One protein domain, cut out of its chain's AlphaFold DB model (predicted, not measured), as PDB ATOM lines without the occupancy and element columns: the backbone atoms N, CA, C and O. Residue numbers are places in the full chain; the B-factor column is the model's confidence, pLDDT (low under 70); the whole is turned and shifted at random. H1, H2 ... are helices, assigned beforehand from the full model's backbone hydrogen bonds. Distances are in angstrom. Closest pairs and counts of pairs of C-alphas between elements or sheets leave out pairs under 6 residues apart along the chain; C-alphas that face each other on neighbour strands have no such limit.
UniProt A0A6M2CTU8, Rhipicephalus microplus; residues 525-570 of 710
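AT A GLANCE: This is residues 525 to 570 of the 710 residues of a protein of Rhipicephalus microplus (UniProt A0A6M2CTU8). A long straight helix, H2, makes most of the length, and a much shorter helix, H1, meets its beginning at a corner, giving an open L with one long and one short arm. The two arms do not fold back on each other. The printed part has 46 residues with two named helices, H1 then H2, no named strand, and is all helix. It is extended, with a radius of gyration of the C-alphas of 18.6 A, and spans 58 by 21 by 6 A.

IN THESE COORDINATES: H2, residues 539 to 570, measures 47.2 A from C-alpha 539 at (-18.400, -24.673, -21.262) to C-alpha 570 at (-31.525, -62.906, -45.686). H1, residues 525 to 536, measures 16.5 A and begins with C-alpha 525 at (2.240, -31.932, -11.401).

HOW THE PARTS SIT: H1 and H2 are close but not clearly touching; their closest C-alphas, those of Leu 536 and Ser 542, are 7.4 A apart. They run the same way at a steep tilt of 65 degrees. In H1 and H2 every O i to N i+4 pair is within hydrogen-bond range.

THE WHOLE: The C-alphas farthest apart, those of Leu 527 and Arg 570, are 58.4 A apart. The printed part has no cut, and the link from H1 to H2 is tight. No printed residue has a pLDDT under 70.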
ATOM      1  N   LEU A 525       3.428 -31.075 -11.269       93.75
ATOM      2  CA  LEU A 525       2.240 -31.932 -11.401       93.75
ATOM      3  C   LEU A 525       0.947 -31.218 -10.962       93.75
ATOM      4  O   LEU A 525      -0.068 -31.302 -11.652       93.75
ATOM      5  N   ALA A 526       0.970 -30.479  -9.848       91.69
ATOM      6  CA  ALA A 526      -0.183 -29.696  -9.396       91.69
ATOM      7  C   ALA A 526      -0.576 -28.600 -10.409       91.69
ATOM      8  O   ALA A 526      -1.766 -28.338 -10.615       91.69
ATOM      9  N   LEU A 527       0.404 -27.994 -11.088       96.44
ATOM     10  CA  LEU A 527       0.174 -27.046 -12.182       96.44
ATOM     11  C   LEU A 527      -0.403 -27.719 -13.437       96.44
ATOM     12  O   LEU A 527      -1.262 -27.125 -14.088       96.44
ATOM     13  N   GLU A 528       0.016 -28.938 -13.785       96.00
ATOM     14  CA  GLU A 528      -0.581 -29.691 -14.901       96.00
ATOM     15  C   GLU A 528      -2.026 -30.111 -14.612       96.00
ATOM     16  O   GLU A 528      -2.904 -29.872 -15.443       96.00
ATOM     17  N   ILE A 529      -2.307 -30.630 -13.413       90.62
ATOM     18  CA  ILE A 529      -3.672 -30.960 -12.972       90.62
ATOM     19  C   ILE A 529      -4.562 -29.706 -12.989       90.62
ATOM     20  O   ILE A 529      -5.684 -29.753 -13.493       90.62
ATOM     21  N   SER A 530      -4.050 -28.560 -12.524       94.38
ATOM     22  CA  SER A 530      -4.783 -27.285 -12.550       94.38
ATOM     23  C   SER A 530      -5.088 -26.811 -13.977       94.38
ATOM     24  O   SER A 530      -6.198 -26.351 -14.245       94.38
ATOM     25  N   LYS A 531      -4.145 -26.964 -14.919       94.69
ATOM     26  CA  LYS A 531      -4.374 -26.663 -16.345       94.69
ATOM     27  C   LYS A 531      -5.437 -27.584 -16.944       94.69
ATOM     28  O   LYS A 531      -6.347 -27.099 -17.611       94.69
ATOM     29  N   LEU A 532      -5.362 -28.891 -16.689       90.38
ATOM     30  CA  LEU A 532      -6.357 -29.855 -17.172       90.38
ATOM     31  C   LEU A 532      -7.750 -29.556 -16.603       90.38
ATOM     32  O   LEU A 532      -8.719 -29.533 -17.358       90.38
ATOM     33  N   SER A 533      -7.846 -29.231 -15.311       90.12
ATOM     34  CA  SER A 533      -9.095 -28.798 -14.672       90.12
ATOM     35  C   SER A 533      -9.679 -27.545 -15.339       90.12
ATOM     36  O   SER A 533     -10.853 -27.549 -15.705       90.12
ATOM     37  N   GLN A 534      -8.856 -26.523 -15.613       92.50
ATOM     38  CA  GLN A 534      -9.291 -25.325 -16.346       92.50
ATOM     39  C   GLN A 534      -9.744 -25.621 -17.782       92.50
ATOM     40  O   GLN A 534     -10.666 -24.974 -18.274       92.50
ATOM     41  N   HIS A 535      -9.121 -26.581 -18.472       88.50
ATOM     42  CA  HIS A 535      -9.562 -27.007 -19.802       88.50
ATOM     43  C   HIS A 535     -10.913 -27.738 -19.756       88.50
ATOM     44  O   HIS A 535     -11.777 -27.451 -20.584       88.50
ATOM     45  N   LEU A 536     -11.120 -28.617 -18.770       86.38
ATOM     46  CA  LEU A 536     -12.383 -29.333 -18.558       86.38
ATOM     47  C   LEU A 536     -13.523 -28.407 -18.106       86.38
ATOM     48  O   LEU A 536     -14.675 -28.649 -18.458       86.38
ATOM     49  N   SER A 537     -13.223 -27.325 -17.380       87.62
ATOM     50  CA  SER A 537     -14.228 -26.357 -16.923       87.62
ATOM     51  C   SER A 537     -14.710 -25.384 -18.009       87.62
ATOM     52  O   SER A 537     -15.560 -24.538 -17.727       87.62
ATOM     53  N   ARG A 538     -14.178 -25.437 -19.241       95.12
ATOM     54  CA  ARG A 538     -14.642 -24.557 -20.329       95.12
ATOM     55  C   ARG A 538     -16.003 -25.055 -20.837       95.12
ATOM     56  O   ARG A 538     -16.066 -26.178 -21.336       95.12
ATOM     57  N   PRO A 539     -17.072 -24.235 -20.818       88.69
ATOM     58  CA  PRO A 539     -18.400 -24.673 -21.262       88.69
ATOM     59  C   PRO A 539     -18.432 -25.066 -22.746       88.69
ATOM     60  O   PRO A 539     -19.222 -25.910 -23.150       88.69
ATOM     61  N   GLU A 540     -17.540 -24.511 -23.569       92.88
ATOM     62  CA  GLU A 540     -17.417 -24.923 -24.972       92.88
ATOM     63  C   GLU A 540     -16.849 -26.343 -25.124       92.88
ATOM     64  O   GLU A 540     -17.249 -27.053 -26.040       92.88
ATOM     65  N   PHE A 541     -15.995 -26.805 -24.199       94.31
ATOM     66  CA  PHE A 541     -15.477 -28.175 -24.231       94.31
ATOM     67  C   PHE A 541     -16.564 -29.194 -23.866       94.31
ATOM     68  O   PHE A 541     -16.662 -30.238 -24.507       94.31
ATOM     69  N   SER A 542     -17.434 -28.889 -22.894       89.88
ATOM     70  CA  SER A 542     -18.568 -29.770 -22.577       89.88
ATOM     71  C   SER A 542     -19.586 -29.835 -23.721       89.88
ATOM     72  O   SER A 542     -20.078 -30.922 -24.029       89.88
ATOM     73  N   LYS A 543     -19.838 -28.715 -24.417       94.81
ATOM     74  CA  LYS A 543     -20.643 -28.690 -25.650       94.81
ATOM     75  C   LYS A 543     -20.015 -29.546 -26.749       94.81
ATOM     76  O   LYS A 543     -20.696 -30.425 -27.271       94.81
ATOM     77  N   GLU A 544     -18.737 -29.343 -27.061       95.88
ATOM     78  CA  GLU A 544     -18.033 -30.103 -28.103       95.88
ATOM     79  C   GLU A 544     -18.021 -31.608 -27.794       95.88
ATOM     80  O   GLU A 544     -18.350 -32.422 -28.655       95.88
ATOM     81  N   LEU A 545     -17.751 -31.990 -26.544       94.19
ATOM     82  CA  LEU A 545     -17.758 -33.387 -26.108       94.19
ATOM     83  C   LEU A 545     -19.171 -33.999 -26.168       94.19
ATOM     84  O   LEU A 545     -19.329 -35.128 -26.634       94.19
ATOM     85  N   SER A 546     -20.215 -33.246 -25.798       94.81
ATOM     86  CA  SER A 546     -21.615 -33.673 -25.962       94.81
ATOM     87  C   SER A 546     -22.012 -33.845 -27.435       94.81
ATOM     88  O   SER A 546     -22.732 -34.783 -27.775       94.81
ATOM     89  N   GLN A 547     -21.483 -32.997 -28.323       97.38
ATOM     90  CA  GLN A 547     -21.717 -33.068 -29.764       97.38
ATOM     91  C   GLN A 547     -20.979 -34.261 -30.391       97.38
ATOM     92  O   GLN A 547     -21.535 -34.966 -31.231       97.38
ATOM     93  N   GLN A 548     -19.751 -34.546 -29.947       96.81
ATOM     94  CA  GLN A 548     -19.009 -35.738 -30.366       96.81
ATOM     95  C   GLN A 548     -19.699 -37.028 -29.890       96.81
ATOM     96  O   GLN A 548     -19.830 -37.974 -30.670       96.81
ATOM     97  N   LEU A 549     -20.202 -37.060 -28.648       95.12
ATOM     98  CA  LEU A 549     -20.986 -38.187 -28.134       95.12
ATOM     99  C   LEU A 549     -22.294 -38.380 -28.913       95.12
ATOM    100  O   LEU A 549     -22.592 -39.506 -29.309       95.12
ATOM    101  N   SER A 550     -23.052 -37.313 -29.186       96.75
ATOM    102  CA  SER A 550     -24.308 -37.416 -29.941       96.75
ATOM    103  C   SER A 550     -24.079 -37.891 -31.380       96.75
ATOM    104  O   SER A 550     -24.834 -38.734 -31.873       96.75
ATOM    105  N   HIS A 551     -22.993 -37.451 -32.025       97.38
ATOM    106  CA  HIS A 551     -22.564 -37.956 -33.330       97.38
ATOM    107  C   HIS A 551     -22.203 -39.450 -33.277       97.38
ATOM    108  O   HIS A 551     -22.671 -40.226 -34.110       97.38
ATOM    109  N   HIS A 552     -21.419 -39.885 -32.283       96.12
ATOM    110  CA  HIS A 552     -21.033 -41.293 -32.126       96.12
ATOM    111  C   HIS A 552     -22.244 -42.204 -31.851       96.12
ATOM    112  O   HIS A 552     -22.370 -43.270 -32.453       96.12
ATOM    113  N   ILE A 553     -23.170 -41.781 -30.982       95.81
ATOM    114  CA  ILE A 553     -24.418 -42.510 -30.698       95.81
ATOM    115  C   ILE A 553     -25.276 -42.616 -31.967       95.81
ATOM    116  O   ILE A 553     -25.743 -43.702 -32.305       95.81
ATOM    117  N   SER A 554     -25.425 -41.520 -32.717       97.06
ATOM    118  CA  SER A 554     -26.159 -41.511 -33.991       97.06
ATOM    119  C   SER A 554     -25.531 -42.452 -35.027       97.06
ATOM    120  O   SER A 554     -26.244 -43.163 -35.738       97.06
ATOM    121  N   GLN A 555     -24.197 -42.503 -35.087       98.00
ATOM    122  CA  GLN A 555     -23.456 -43.385 -35.985       98.00
ATOM    123  C   GLN A 555     -23.660 -44.869 -35.637       98.00
ATOM    124  O   GLN A 555     -23.936 -45.667 -36.534       98.00
ATOM    125  N   GLU A 556     -23.597 -45.246 -34.357       97.00
ATOM    126  CA  GLU A 556     -23.799 -46.646 -33.954       97.00
ATOM    127  C   GLU A 556     -25.271 -47.078 -34.078       97.00
ATOM    128  O   GLU A 556     -25.539 -48.197 -34.513       97.00
ATOM    129  N   LEU A 557     -26.239 -46.188 -33.818       96.38
ATOM    130  CA  LEU A 557     -27.660 -46.451 -34.095       96.38
ATOM    131  C   LEU A 557     -27.932 -46.652 -35.594       96.38
ATOM    132  O   LEU A 557     -28.713 -47.528 -35.963       96.38
ATOM    133  N   SER A 558     -27.271 -45.887 -36.469       97.56
ATOM    134  CA  SER A 558     -27.331 -46.110 -37.920       97.56
ATOM    135  C   SER A 558     -26.767 -47.489 -38.296       97.56
ATOM    136  O   SER A 558     -27.394 -48.246 -39.040       97.56
ATOM    137  N   ARG A 559     -25.639 -47.878 -37.685       96.44
ATOM    138  CA  ARG A 559     -25.006 -49.191 -37.886       96.44
ATOM    139  C   ARG A 559     -25.889 -50.350 -37.412       96.44
ATOM    140  O   ARG A 559     -25.997 -51.358 -38.106       96.44
ATOM    141  N   GLN A 560     -26.579 -50.197 -36.279       94.69
ATOM    142  CA  GLN A 560     -27.557 -51.176 -35.790       94.69
ATOM    143  C   GLN A 560     -28.762 -51.318 -36.732       94.69
ATOM    144  O   GLN A 560     -29.183 -52.443 -37.004       94.69
ATOM    145  N   ARG A 561     -29.289 -50.209 -37.275       96.81
ATOM    146  CA  ARG A 561     -30.382 -50.248 -38.267       96.81
ATOM    147  C   ARG A 561     -29.964 -51.001 -39.529       96.81
ATOM    148  O   ARG A 561     -30.716 -51.860 -39.978       96.81
ATOM    149  N   GLN A 562     -28.760 -50.750 -40.045       95.94
ATOM    150  CA  GLN A 562     -28.235 -51.460 -41.215       95.94
ATOM    151  C   GLN A 562     -28.124 -52.975 -40.966       95.94
ATOM    152  O   GLN A 562     -28.666 -53.765 -41.735       95.94
ATOM    153  N   MET A 563     -27.552 -53.385 -39.828       90.44
ATOM    154  CA  MET A 563     -27.468 -54.802 -39.432       90.44
ATOM    155  C   MET A 563     -28.849 -55.472 -39.260       90.44
ATOM    156  O   MET A 563     -28.982 -56.680 -39.470       90.44
ATOM    157  N   ALA A 564     -29.881 -54.716 -38.873       89.75
ATOM    158  CA  ALA A 564     -31.254 -55.214 -38.776       89.75
ATOM    159  C   ALA A 564     -31.926 -55.368 -40.155       89.75
ATOM    160  O   ALA A 564     -32.649 -56.343 -40.374       89.75
ATOM    161  N   SER A 565     -31.661 -54.451 -41.093       92.12
ATOM    162  CA  SER A 565     -32.098 -54.561 -42.492       92.12
ATOM    163  C   SER A 565     -31.460 -55.762 -43.197       92.12
ATOM    164  O   SER A 565     -32.179 -56.554 -43.806       92.12
ATOM    165  N   ASP A 566     -30.147 -55.955 -43.038       90.00
ATOM    166  CA  ASP A 566     -29.409 -57.073 -43.644       90.00
ATOM    167  C   ASP A 566     -29.899 -58.444 -43.138       90.00
ATOM    168  O   ASP A 566     -29.915 -59.423 -43.886       90.00
ATOM    169  N   ARG A 567     -30.360 -58.527 -41.878       83.50
ATOM    170  CA  ARG A 567     -30.989 -59.748 -41.344       83.50
ATOM    171  C   ARG A 567     -32.307 -60.084 -42.038       83.50
ATOM    172  O   ARG A 567     -32.474 -61.232 -42.434       83.50
ATOM    173  N   ARG A 568     -33.208 -59.110 -42.223       79.00
ATOM    174  CA  ARG A 568     -34.507 -59.348 -42.885       79.00
ATOM    175  C   ARG A 568     -34.327 -59.810 -44.332       79.00
ATOM    176  O   ARG A 568     -34.881 -60.836 -44.707       79.00
ATOM    177  N   GLY A 569     -33.460 -59.140 -45.098       80.62
ATOM    178  CA  GLY A 569     -33.196 -59.512 -46.495       80.62
ATOM    179  C   GLY A 569     -32.660 -60.939 -46.682       80.62
ATOM    180  O   GLY A 569     -32.860 -61.537 -47.736       80.62
ATOM    181  N   ARG A 570     -32.015 -61.519 -45.659       76.75
ATOM    182  CA  ARG A 570     -31.525 -62.906 -45.686       76.75
ATOM    183  C   ARG A 570     -32.591 -63.946 -45.322       76.75
ATOM    184  O   ARG A 570     -32.459 -65.097 -45.732       76.75
TER     185      ARG A 570